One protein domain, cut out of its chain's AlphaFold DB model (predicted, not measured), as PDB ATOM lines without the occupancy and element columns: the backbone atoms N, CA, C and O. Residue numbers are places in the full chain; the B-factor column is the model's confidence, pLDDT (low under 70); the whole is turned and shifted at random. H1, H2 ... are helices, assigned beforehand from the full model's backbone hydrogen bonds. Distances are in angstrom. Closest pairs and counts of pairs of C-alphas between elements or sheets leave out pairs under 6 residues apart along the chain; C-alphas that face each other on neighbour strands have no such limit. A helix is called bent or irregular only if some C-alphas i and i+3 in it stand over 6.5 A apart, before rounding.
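What this domain is: This is residues 11 to 103 of the 107 residues of the protein "Dimer_Tnp_hAT domain-containing protein" of Dendrobium catenatum (UniProt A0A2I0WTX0). What shape does this model have? One long bent helix, H3, makes a spar; H1 packs on its first arm, with short H2 nearby, and H4 folds back over its second arm. From H4 the chain leads through short H5 to H6, and residues 87 to 103 stick out free. What is it built of? The 93 printed residues include six named helices, H1 to H6 in order, and no named strand: all helix. How large is it? It is an extended rod spanning 62 by 30 by 22 A, with a radius of gyration of the C-alphas of 21.2 A.

How they stand to each other: What does the first helix meet? H1, residues 13 to 22, touches H3a, residues 30 to 40, closest at the C-alphas of Ala 17 and Ile 36, 6.5 A, at a steep tilt of 38 degrees, opposite ways. H2, residues 25 to 28, is close to H3a but not clearly touching; the closest C-alphas, Asn 26 and Tyr 33, are 5.5 A apart. Is H3 straight? H3, residues 30 to 63, was assigned as one helix by its hydrogen bonds but is bent: C-alphas 40 and 43 are 6.6 A apart, and H3a and H3b, residues 43 to 63, stand at 37 degrees, only just steep. What follows? H4, residues 69 to 80, touches residues 51 to 59 of H3b, closest at the C-alphas of Ala 52 and Ile 80, 6.4 A, at a steep tilt of 58 degrees, opposite ways. H5, residues 82 to 85, is close to H4 but not clearly touching, with the closest C-alphas, Pro 78 and Phe 85, 6.5 A apart; H6, residues 90 to 101, touches no helix. Do the backbones agree? Every O i to N i+4 pair is within hydrogen-bond range in H1, H3a, H3b and H6, but 6 of 8 in H4; H2 and H5 are too short for such a pair.

Where its parts are: Where do the helices begin and end? H1 begins at C-alpha 13, (323.044, 211.215, 266.603), and H6 ends at C-alpha 101, (346.367, 186.877, 224.987). How long are they? From first to last C-alpha, H3b measures 30.1 A, H6 16.3 A, H4 16.1 A, H3a 15.4 A and H1 14.2 A.

The domain as a whole: How far does it reach? The two C-alphas farthest apart, Val 28 and Asn 102, are 62.4 A apart. Is anything missing or uncertain? The printed part has no cut, and the links between the helices are tight. Mean pLDDT of the printed part is 83.0, with residues 63 to 67 and 101 to 103 under 70.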
ATOM      1  N   ARG A  11     321.581 209.324 273.405       85.00
ATOM      2  CA  ARG A  11     323.036 209.278 273.646       85.00
ATOM      3  C   ARG A  11     323.861 209.529 272.389       85.00
ATOM      4  O   ARG A  11     325.033 209.877 272.496       85.00
ATOM      5  N   SER A  12     323.270 209.363 271.207       87.19
ATOM      6  CA  SER A  12     323.960 209.545 269.932       87.19
ATOM      7  C   SER A  12     323.071 210.165 268.850       87.19
ATOM      8  O   SER A  12     321.841 210.088 268.891       87.19
ATOM      9  N   ILE A  13     323.713 210.734 267.825       86.50
ATOM     10  CA  ILE A  13     323.044 211.215 266.603       86.50
ATOM     11  C   ILE A  13     322.340 210.057 265.875       86.50
ATOM     12  O   ILE A  13     321.278 210.249 265.287       86.50
ATOM     13  N   ALA A  14     322.884 208.839 265.961       87.31
ATOM     14  CA  ALA A  14     322.246 207.646 265.411       87.31
ATOM     15  C   ALA A  14     320.924 207.321 266.131       87.31
ATOM     16  O   ALA A  14     319.944 206.951 265.484       87.31
ATOM     17  N   ASP A  15     320.859 207.507 267.452       88.25
ATOM     18  CA  ASP A  15     319.622 207.324 268.220       88.25
ATOM     19  C   ASP A  15     318.584 208.390 267.859       88.25
ATOM     20  O   ASP A  15     317.406 208.075 267.678       88.25
ATOM     21  N   LEU A  16     319.024 209.638 267.665       87.69
ATOM     22  CA  LEU A  16     318.165 210.717 267.173       87.69
ATOM     23  C   LEU A  16     317.575 210.377 265.796       87.69
ATOM     24  O   LEU A  16     316.367 210.518 265.598       87.69
ATOM     25  N   ALA A  17     318.397 209.887 264.863       87.25
ATOM     26  CA  ALA A  17     317.951 209.472 263.534       87.25
ATOM     27  C   ALA A  17     316.868 208.382 263.614       87.25
ATOM     28  O   ALA A  17     315.812 208.506 262.988       87.25
ATOM     29  N   LYS A  18     317.088 207.353 264.446       87.44
ATOM     30  CA  LYS A  18     316.121 206.267 264.678       87.44
ATOM     31  C   LYS A  18     314.802 206.792 265.243       87.44
ATOM     32  O   LYS A  18     313.737 206.401 264.768       87.44
ATOM     33  N   HIS A  19     314.852 207.695 266.222       87.12
ATOM     34  CA  HIS A  19     313.650 208.275 266.828       87.12
ATOM     35  C   HIS A  19     312.868 209.154 265.842       87.12
ATOM     36  O   HIS A  19     311.643 209.060 265.784       87.12
ATOM     37  N   ILE A  20     313.538 209.967 265.019       86.81
ATOM     38  CA  ILE A  20     312.862 210.809 264.015       86.81
ATOM     39  C   ILE A  20     312.077 209.958 263.011       86.81
ATOM     40  O   ILE A  20     310.933 210.298 262.700       86.81
ATOM     41  N   VAL A  21     312.647 208.840 262.556       86.06
ATOM     42  CA  VAL A  21     311.958 207.899 261.657       86.06
ATOM     43  C   VAL A  21     310.820 207.181 262.383       86.06
ATOM     44  O   VAL A  21     309.703 207.125 261.872       86.06
ATOM     45  N   LYS A  22     311.062 206.689 263.606       86.31
ATOM     46  CA  LYS A  22     310.059 205.976 264.416       86.31
ATOM     47  C   LYS A  22     308.790 206.802 264.643       86.31
ATOM     48  O   LYS A  22     307.691 206.261 264.587       86.31
ATOM     49  N   PHE A  23     308.934 208.108 264.864       83.56
ATOM     50  CA  PHE A  23     307.810 209.021 265.085       83.56
ATOM     51  C   PHE A  23     307.283 209.690 263.811       83.56
ATOM     52  O   PHE A  23     306.496 210.630 263.920       83.56
ATOM     53  N   LYS A  24     307.721 209.252 262.619       82.44
ATOM     54  CA  LYS A  24     307.391 209.875 261.323       82.44
ATOM     55  C   LYS A  24     307.612 211.397 261.306       82.44
ATOM     56  O   LYS A  24     306.901 212.156 260.654       82.44
ATOM     57  N   LYS A  25     308.607 211.871 262.062       79.19
ATOM     58  CA  LYS A  25     308.987 213.292 262.118       79.19
ATOM     59  C   LYS A  25     309.915 213.693 260.974       79.19
ATOM     60  O   LYS A  25     310.187 214.879 260.817       79.19
ATOM     61  N   ASN A  26     310.371 212.731 260.179       77.88
ATOM     62  CA  ASN A  26     311.079 212.949 258.921       77.88
ATOM     63  C   ASN A  26     310.238 213.759 257.918       77.88
ATOM     64  O   ASN A  26     310.794 214.623 257.250       77.88
ATOM     65  N   ASP A  27     308.918 213.551 257.877       79.94
ATOM     66  CA  ASP A  27     308.021 214.287 256.969       79.94
ATOM     67  C   ASP A  27     307.703 215.699 257.487       79.94
ATOM     68  O   ASP A  27     307.525 216.638 256.717       79.94
ATOM     69  N   VAL A  28     307.679 215.862 258.814       84.88
ATOM     70  CA  VAL A  28     307.410 217.148 259.479       84.88
ATOM     71  C   VAL A  28     308.648 218.053 259.474       84.88
ATOM     72  O   VAL A  28     308.529 219.269 259.354       84.88
ATOM     73  N   TYR A  29     309.844 217.468 259.586       83.38
ATOM     74  CA  TYR A  29     311.121 218.185 259.630       83.38
ATOM     75  C   TYR A  29     312.128 217.612 258.617       83.38
ATOM     76  O   TYR A  29     313.178 217.085 259.008       83.38
ATOM     77  N   PRO A  30     311.861 217.748 257.306       86.69
ATOM     78  CA  PRO A  30     312.680 217.131 256.263       86.69
ATOM     79  C   PRO A  30     314.119 217.665 256.240       86.69
ATOM     80  O   PRO A  30     315.063 216.906 256.020       86.69
ATOM     81  N   LEU A  31     314.317 218.957 256.531       90.06
ATOM     82  CA  LEU A  31     315.650 219.568 256.606       90.06
ATOM     83  C   LEU A  31     316.493 218.998 257.753       90.06
ATOM     84  O   LEU A  31     317.669 218.694 257.560       90.06
ATOM     85  N   VAL A  32     315.890 218.816 258.931       88.12
ATOM     86  CA  VAL A  32     316.579 218.264 260.109       88.12
ATOM     87  C   VAL A  32     316.963 216.812 259.856       88.12
ATOM     88  O   VAL A  32     318.097 216.416 260.118       88.12
ATOM     89  N   TYR A  33     316.045 216.030 259.282       87.69
ATOM     90  CA  TYR A  33     316.323 214.653 258.893       87.69
ATOM     91  C   TYR A  33     317.481 214.572 257.889       87.69
ATOM     92  O   TYR A  33     318.409 213.791 258.085       87.69
ATOM     93  N   ARG A  34     317.494 215.433 256.863       90.56
ATOM     94  CA  ARG A  34     318.577 215.476 255.870       90.56
ATOM     95  C   ARG A  34     319.926 215.832 256.491       90.56
ATOM     96  O   ARG A  34     320.921 215.206 256.141       90.56
ATOM     97  N   LEU A  35     319.966 216.791 257.415       92.19
ATOM     98  CA  LEU A  35     321.196 217.172 258.110       92.19
ATOM     99  C   LEU A  35     321.768 216.007 258.928       92.19
ATOM    100  O   LEU A  35     322.968 215.754 258.882       92.19
ATOM    101  N   ILE A  36     320.907 215.277 259.637       90.81
ATOM    102  CA  ILE A  36     321.308 214.113 260.433       90.81
ATOM    103  C   ILE A  36     321.828 212.995 259.530       90.81
ATOM    104  O   ILE A  36     322.874 212.417 259.815       90.81
ATOM    105  N   THR A  37     321.145 212.724 258.417       90.69
ATOM    106  CA  THR A  37     321.609 211.752 257.423       90.69
ATOM    107  C   THR A  37     322.980 212.139 256.881       90.69
ATOM    108  O   THR A  37     323.884 211.309 256.887       90.69
ATOM    109  N   LEU A  38     323.178 213.404 256.495       93.06
ATOM    110  CA  LEU A  38     324.480 213.895 256.045       93.06
ATOM    111  C   LEU A  38     325.551 213.692 257.122       93.06
ATOM    112  O   LEU A  38     326.575 213.078 256.837       93.06
ATOM    113  N   ALA A  39     325.285 214.108 258.363       92.81
ATOM    114  CA  ALA A  39     326.204 213.940 259.489       92.81
ATOM    115  C   ALA A  39     326.607 212.475 259.726       92.81
ATOM    116  O   ALA A  39     327.764 212.207 260.038       92.81
ATOM    117  N   LEU A  40     325.682 211.528 259.544       91.25
ATOM    118  CA  LEU A  40     325.959 210.095 259.673       91.25
ATOM    119  C   LEU A  40     326.703 209.511 258.463       91.25
ATOM    120  O   LEU A  40     327.492 208.585 258.626       91.25
ATOM    121  N   THR A  41     326.483 210.041 257.258       93.56
ATOM    122  CA  THR A  41     327.169 209.586 256.032       93.56
ATOM    123  C   THR A  41     328.560 210.189 255.845       93.56
ATOM    124  O   THR A  41     329.405 209.580 255.193       93.56
ATOM    125  N   LEU A  42     328.825 211.358 256.435       92.69
ATOM    126  CA  LEU A  42     330.099 212.065 256.313       92.69
ATOM    127  C   LEU A  42     331.303 211.205 256.735       92.69
ATOM    128  O   LEU A  42     332.230 211.110 255.939       92.69
ATOM    129  N   PRO A  43     331.306 210.511 257.892       90.75
ATOM    130  CA  PRO A  43     332.423 209.647 258.276       90.75
ATOM    131  C   PRO A  43     332.708 208.530 257.265       90.75
ATOM    132  O   PRO A  43     333.866 208.217 257.007       90.75
ATOM    133  N   VAL A  44     331.663 207.956 256.660       89.06
ATOM    134  CA  VAL A  44     331.795 206.902 255.640       89.06
ATOM    135  C   VAL A  44     332.400 207.469 254.355       89.06
ATOM    136  O   VAL A  44     333.298 206.862 253.767       89.06
ATOM    137  N   ALA A  45     331.949 208.654 253.937       90.25
ATOM    138  CA  ALA A  45     332.514 209.355 252.791       90.25
ATOM    139  C   ALA A  45     333.987 209.723 253.035       90.25
ATOM    140  O   ALA A  45     334.831 209.429 252.190       90.25
ATOM    141  N   THR A  46     334.316 210.277 254.206       92.69
ATOM    142  CA  THR A  46     335.693 210.614 254.592       92.69
ATOM    143  C   THR A  46     336.590 209.381 254.579       92.69
ATOM    144  O   THR A  46     337.622 209.401 253.916       92.69
ATOM    145  N   ALA A  47     336.171 208.276 255.204       89.25
ATOM    146  CA  ALA A  47     336.936 207.029 255.203       89.25
ATOM    147  C   ALA A  47     337.149 206.474 253.783       89.25
ATOM    148  O   ALA A  47     338.217 205.954 253.463       89.25
ATOM    149  N   THR A  48     336.152 206.610 252.902       87.88
ATOM    150  CA  THR A  48     336.264 206.181 251.498       87.88
ATOM    151  C   THR A  48     337.298 207.009 250.740       87.88
ATOM    152  O   THR A  48     338.124 206.447 250.021       87.88
ATOM    153  N   VAL A  49     337.294 208.329 250.936       88.06
ATOM    154  CA  VAL A  49     338.274 209.240 250.337       88.06
ATOM    155  C   VAL A  49     339.676 208.954 250.881       88.06
ATOM    156  O   VAL A  49     340.601 208.759 250.095       88.06
ATOM    157  N   GLU A  50     339.848 208.844 252.199       87.25
ATOM    158  CA  GLU A  50     341.135 208.511 252.827       87.25
ATOM    159  C   GLU A  50     341.698 207.179 252.317       87.25
ATOM    160  O   GLU A  50     342.881 207.089 251.977       87.25
ATOM    161  N   ARG A  51     340.843 206.158 252.184       86.94
ATOM    162  CA  ARG A  51     341.210 204.862 251.602       86.94
ATOM    163  C   ARG A  51     341.681 205.001 250.153       86.94
ATOM    164  O   ARG A  51     342.724 204.445 249.816       86.94
ATOM    165  N   ALA A  52     340.974 205.765 249.319       85.31
ATOM    166  CA  ALA A  52     341.368 206.011 247.929       85.31
ATOM    167  C   ALA A  52     342.717 206.747 247.827       85.31
ATOM    168  O   ALA A  52     343.585 206.352 247.049       85.31
ATOM    169  N   PHE A  53     342.945 207.769 248.658       85.50
ATOM    170  CA  PHE A  53     344.227 208.481 248.711       85.50
ATOM    171  C   PHE A  53     345.371 207.592 249.216       85.50
ATOM    172  O   PHE A  53     346.488 207.672 248.698       85.50
ATOM    173  N   SER A  54     345.106 206.723 250.192       86.06
ATOM    174  CA  SER A  54     346.082 205.741 250.671       86.06
ATOM    175  C   SER A  54     346.454 204.744 249.571       86.06
ATOM    176  O   SER A  54     347.637 204.559 249.282       86.06
ATOM    177  N   ALA A  55     345.457 204.185 248.877       84.19
ATOM    178  CA  ALA A  55     345.660 203.302 247.730       84.19
ATOM    179  C   ALA A  55     346.488 203.987 246.631       84.19
ATOM    180  O   ALA A  55     347.486 203.438 246.167       84.19
ATOM    181  N   MET A  56     346.151 205.235 246.290       86.06
ATOM    182  CA  MET A  56     346.906 206.029 245.320       86.06
ATOM    183  C   MET A  56     348.368 206.208 245.748       86.06
ATOM    184  O   MET A  56     349.277 206.071 244.927       86.06
ATOM    185  N   LYS A  57     348.615 206.497 247.031       85.56
ATOM    186  CA  LYS A  57     349.969 206.636 247.581       85.56
ATOM    187  C   LYS A  57     350.751 205.328 247.479       85.56
ATOM    188  O   LYS A  57     351.916 205.368 247.089       85.56
ATOM    189  N   ILE A  58     350.126 204.192 247.793       83.06
ATOM    190  CA  ILE A  58     350.737 202.859 247.686       83.06
ATOM    191  C   ILE A  58     351.097 202.554 246.229       83.06
ATOM    192  O   ILE A  58     352.255 202.249 245.952       83.06
ATOM    193  N   ILE A  59     350.155 202.707 245.294       79.31
ATOM    194  CA  ILE A  59     350.370 202.431 243.863       79.31
ATOM    195  C   ILE A  59     351.495 203.314 243.305       79.31
ATOM    196  O   ILE A  59     352.446 202.807 242.708       79.31
ATOM    197  N   LYS A  60     351.452 204.628 243.571       79.50
ATOM    198  CA  LYS A  60     352.496 205.569 243.133       79.50
ATOM    199  C   LYS A  60     353.864 205.265 243.746       79.50
ATOM    200  O   LYS A  60     354.878 205.408 243.066       79.50
ATOM    201  N   HIS A  61     353.914 204.854 245.015       78.38
ATOM    202  CA  HIS A  61     355.166 204.496 245.679       78.38
ATOM    203  C   HIS A  61     355.760 203.196 245.118       78.38
ATOM    204  O   HIS A  61     356.959 203.147 244.847       78.38
ATOM    205  N   LEU A  62     354.936 202.161 244.919       73.38
ATOM    206  CA  LEU A  62     355.361 200.864 244.383       73.38
ATOM    207  C   LEU A  62     355.862 200.968 242.937       73.38
ATOM    208  O   LEU A  62     356.888 200.383 242.608       73.38
ATOM    209  N   LEU A  63     355.175 201.740 242.089       66.94
ATOM    210  CA  LEU A  63     355.520 201.871 240.668       66.94
ATOM    211  C   LEU A  63     356.585 202.946 240.391       66.94
ATOM    212  O   LEU A  63     357.075 203.038 239.265       66.94
ATOM    213  N   ARG A  64     356.963 203.739 241.409       62.28
ATOM    214  CA  ARG A  64     358.096 204.689 241.456       62.28
ATOM    215  C   ARG A  64     358.293 205.560 240.200       62.28
ATOM    216  O   ARG A  64     359.418 205.962 239.906       62.28
ATOM    217  N   SER A  65     357.239 205.849 239.435       58.62
ATOM    218  CA  SER A  65     357.369 206.485 238.121       58.62
ATOM    219  C   SER A  65     356.051 207.066 237.595       58.62
ATOM    220  O   SER A  65     354.973 206.792 238.120       58.62
ATOM    221  N   ARG A  66     356.184 207.932 236.581       61.53
ATOM    222  CA  ARG A  66     355.156 208.735 235.895       61.53
ATOM    223  C   ARG A  66     354.090 207.873 235.202       61.53
ATOM    224  O   ARG A  66     354.039 207.798 233.980       61.53
ATOM    225  N   MET A  67     353.252 207.212 235.981       68.06
ATOM    226  CA  MET A  67     352.047 206.561 235.491       68.06
ATOM    227  C   MET A  67     351.086 207.634 234.966       68.06
ATOM    228  O   MET A  67     350.834 208.614 235.667       68.06
ATOM    229  N   GLY A  68     350.611 207.478 233.726       73.31
ATOM    230  CA  GLY A  68     349.554 208.334 233.188       73.31
ATOM    231  C   GLY A  68     348.276 208.183 234.014       73.31
ATOM    232  O   GLY A  68     348.049 207.121 234.599       73.31
ATOM    233  N   ASP A  69     347.461 209.236 234.070       78.75
ATOM    234  CA  ASP A  69     346.256 209.261 234.909       78.75
ATOM    235  C   ASP A  69     345.287 208.113 234.572       78.75
ATOM    236  O   ASP A  69     344.706 207.528 235.484       78.75
ATOM    237  N   ASP A  70     345.205 207.721 233.295       80.62
ATOM    238  CA  ASP A  70     344.381 206.598 232.831       80.62
ATOM    239  C   ASP A  70     344.826 205.265 233.451       80.62
ATOM    240  O   ASP A  70     344.039 204.570 234.089       80.62
ATOM    241  N   TRP A  71     346.121 204.941 233.362       77.56
ATOM    242  CA  TRP A  71     346.641 203.676 233.889       77.56
ATOM    243  C   TRP A  71     346.569 203.633 235.426       77.56
ATOM    244  O   TRP A  71     346.343 202.578 236.024       77.56
ATOM    245  N   LEU A  72     346.736 204.786 236.086       81.00
ATOM    246  CA  LEU A  72     346.566 204.900 237.533       81.00
ATOM    247  C   LEU A  72     345.115 204.634 237.949       81.00
ATOM    248  O   LEU A  72     344.896 203.959 238.955       81.00
ATOM    249  N   ASN A  73     344.146 205.156 237.193       81.75
ATOM    250  CA  ASN A  73     342.724 204.924 237.430       81.75
ATOM    251  C   ASN A  73     342.394 203.429 237.318       81.75
ATOM    252  O   ASN A  73     341.854 202.855 238.265       81.75
ATOM    253  N   ASP A  74     342.865 202.776 236.250       82.38
ATOM    254  CA  ASP A  74     342.675 201.337 236.025       82.38
ATOM    255  C   ASP A  74     343.214 200.473 237.178       82.38
ATOM    256  O   ASP A  74     342.642 199.437 237.510       82.38
ATOM    257  N   CYS A  75     344.304 200.899 237.826       80.50
ATOM    258  CA  CYS A  75     344.891 200.187 238.965       80.50
ATOM    259  C   CYS A  75     344.224 200.519 240.308       80.50
ATOM    260  O   CYS A  75     344.300 199.726 241.250       80.50
ATOM    261  N   LEU A  76     343.586 201.684 240.426       82.56
ATOM    262  CA  LEU A  76     342.937 202.128 241.656       82.56
ATOM    263  C   LEU A  76     341.600 201.409 241.882       82.56
ATOM    264  O   LEU A  76     341.300 201.044 243.018       82.56
ATOM    265  N   VAL A  77     340.835 201.165 240.811       82.38
ATOM    266  CA  VAL A  77     339.534 200.469 240.851       82.38
ATOM    267  C   VAL A  77     339.611 199.117 241.582       82.38
ATOM    268  O   VAL A  77     338.939 198.978 242.607       82.38
ATOM    269  N   PRO A  78     340.459 198.148 241.175       81.19
ATOM    270  CA  PRO A  78     340.537 196.851 241.850       81.19
ATOM    271  C   PRO A  78     341.075 196.936 243.282       81.19
ATOM    272  O   PRO A  78     340.810 196.058 244.097       81.19
ATOM    273  N   TYR A  79     341.823 197.991 243.617       79.25
ATOM    274  CA  TYR A  79     342.364 198.180 244.962       79.25
ATOM    275  C   TYR A  79     341.328 198.765 245.936       79.25
ATOM    276  O   TYR A  79     341.315 198.408 247.115       79.25
ATOM    277  N   ILE A  80     340.457 199.664 245.463       80.62
ATOM    278  CA  ILE A  80     339.347 200.221 246.252       80.62
ATOM    279  C   ILE A  80     338.225 199.192 246.399       80.62
ATOM    280  O   ILE A  80     337.678 199.041 247.492       80.62
ATOM    281  N   GLU A  81     337.903 198.478 245.322       82.38
ATOM    282  CA  GLU A  81     336.843 197.465 245.277       82.38
ATOM    283  C   GLU A  81     337.358 196.059 245.581       82.38
ATOM    284  O   GLU A  81     336.802 195.067 245.112       82.38
ATOM    285  N   LYS A  82     338.416 195.957 246.390       81.88
ATOM    286  CA  LYS A  82     339.029 194.673 246.727       81.88
ATOM    287  C   LYS A  82     338.006 193.650 247.235       81.88
ATOM    288  O   LYS A  82     338.043 192.509 246.805       81.88
ATOM    289  N   ASP A  83     337.047 194.079 248.056       83.56
ATOM    290  CA  ASP A  83     335.996 193.204 248.596       83.56
ATOM    291  C   ASP A  83     335.123 192.562 247.499       83.56
ATOM    292  O   ASP A  83     334.615 191.458 247.671       83.56
ATOM    293  N   VAL A  84     334.943 193.253 246.368       84.62
ATOM    294  CA  VAL A  84     334.208 192.750 245.199       84.62
ATOM    295  C   VAL A  84     335.111 191.860 244.350       84.62
ATOM    296  O   VAL A  84     334.678 190.809 243.886       84.62
ATOM    297  N   PHE A  85     336.374 192.249 244.168       80.62
ATOM    298  CA  PHE A  85     337.352 191.462 243.413       80.62
ATOM    299  C   PHE A  85     337.717 190.145 244.100       80.62
ATOM    300  O   PHE A  85     337.918 189.149 243.413       80.62
ATOM    301  N   ASP A  86     337.723 190.105 245.432       83.31
ATOM    302  CA  ASP A  86     337.969 188.894 246.220       83.31
ATOM    303  C   ASP A  86     336.853 187.837 246.023       83.31
ATOM    304  O   ASP A  86     337.060 186.662 246.327       83.31
ATOM    305  N   LEU A  87     335.683 188.217 245.483       88.94
ATOM    306  CA  LEU A  87     334.612 187.281 245.101       88.94
ATOM    307  C   LEU A  87     334.882 186.571 243.768       88.94
ATOM    308  O   LEU A  87     334.238 185.561 243.476       88.94
ATOM    309  N   VAL A  88     335.787 187.100 242.943       86.44
ATOM    310  CA  VAL A  88     336.121 186.521 241.640       86.44
ATOM    311  C   VAL A  88     337.262 185.521 241.831       86.44
ATOM    312  O   VAL A  88     338.337 185.901 242.301       86.44
ATOM    313  N   PRO A  89     337.085 184.240 241.465       88.75
ATOM    314  CA  PRO A  89     338.149 183.263 241.610       88.75
ATOM    315  C   PRO A  89     339.294 183.571 240.638       88.75
ATOM    316  O   PRO A  89     339.092 183.889 239.464       88.75
ATOM    317  N   ASN A  90     340.527 183.421 241.122       85.12
ATOM    318  CA  ASN A  90     341.733 183.704 240.338       85.12
ATOM    319  C   ASN A  90     341.806 182.891 239.033       85.12
ATOM    320  O   ASN A  90     342.378 183.356 238.050       85.12
ATOM    321  N   GLU A  91     341.218 181.693 239.009       88.25
ATOM    322  CA  GLU A  91     341.154 180.822 237.831       88.25
ATOM    323  C   GLU A  91     340.395 181.480 236.670       88.25
ATOM    324  O   GLU A  91     340.873 181.458 235.534       88.25
ATOM    325  N   ASP A  92     339.278 182.153 236.962       87.31
ATOM    326  CA  ASP A  92     338.482 182.868 235.960       87.31
ATOM    327  C   ASP A  92     339.246 184.069 235.399       87.31
ATOM    328  O   ASP A  92     339.220 184.322 234.191       87.31
ATOM    329  N   ILE A  93     339.988 184.778 236.259       85.06
ATOM    330  CA  ILE A  93     340.842 185.902 235.859       85.06
ATOM    331  C   ILE A  93     341.942 185.403 234.917       85.06
ATOM    332  O   ILE A  93     342.129 185.954 233.830       85.06
ATOM    333  N   ILE A  94     342.644 184.331 235.291       85.94
ATOM    334  CA  ILE A  94     343.714 183.740 234.479       85.94
ATOM    335  C   ILE A  94     343.162 183.280 233.126       85.94
ATOM    336  O   ILE A  94     343.729 183.629 232.088       85.94
ATOM    337  N   HIS A  95     342.043 182.556 233.113       87.25
ATOM    338  CA  HIS A  95     341.430 182.067 231.880       87.25
ATOM    339  C   HIS A  95     340.954 183.218 230.974       87.25
ATOM    340  O   HIS A  95     341.146 183.179 229.753       87.25
ATOM    341  N   TYR A  96     340.394 184.286 231.550       85.81
ATOM    342  CA  TYR A  96     340.010 185.494 230.818       85.81
ATOM    343  C   TYR A  96     341.217 186.172 230.152       85.81
ATOM    344  O   TYR A  96     341.184 186.452 228.948       85.81
ATOM    345  N   TYR A  97     342.305 186.376 230.899       81.00
ATOM    346  CA  TYR A  97     343.526 186.980 230.363       81.00
ATOM    347  C   TYR A  97     344.192 186.098 229.303       81.00
ATOM    348  O   TYR A  97     344.587 186.614 228.259       81.00
ATOM    349  N   GLN A  98     344.239 184.778 229.492       82.94
ATOM    350  CA  GLN A  98     344.732 183.836 228.478       82.94
ATOM    351  C   GLN A  98     343.914 183.915 227.179       82.94
ATOM    352  O   GLN A  98     344.473 183.956 226.081       82.94
ATOM    353  N   LYS A  99     342.581 184.015 227.282       83.44
ATOM    354  CA  LYS A  99     341.693 184.190 226.122       83.44
ATOM    355  C   LYS A  99     341.923 185.522 225.403       83.44
ATOM    356  O   LYS A  99     341.826 185.572 224.177       83.44
ATOM    357  N   MET A 100     342.245 186.588 226.137       75.94
ATOM    358  CA  MET A 100     342.682 187.864 225.559       75.94
ATOM    359  C   MET A 100     344.057 187.763 224.890       75.94
ATOM    360  O   MET A 100     344.253 188.337 223.824       75.94
ATOM    361  N   GLN A 101     344.995 187.018 225.476       57.50
ATOM    362  CA  GLN A 101     346.367 186.877 224.987       57.50
ATOM    363  C   GLN A 101     346.440 186.128 223.646       57.50
ATOM    364  O   GLN A 101     347.283 186.446 222.809       57.50
ATOM    365  N   ASN A 102     345.473 185.248 223.362       56.97
ATOM    366  CA  ASN A 102     345.280 184.642 222.036       56.97
ATOM    367  C   ASN A 102     344.891 185.653 220.931       56.97
ATOM    368  O   ASN A 102     344.786 185.275 219.765       56.97
ATOM    369  N   ARG A 103     344.675 186.933 221.272       55.84
ATOM    370  CA  ARG A 103     344.492 188.048 220.326       55.84
ATOM    371  C   ARG A 103     345.753 188.889 220.123       55.84
ATOM    372  O   ARG A 103     345.660 189.933 219.480       55.84
TER     373      ARG A 103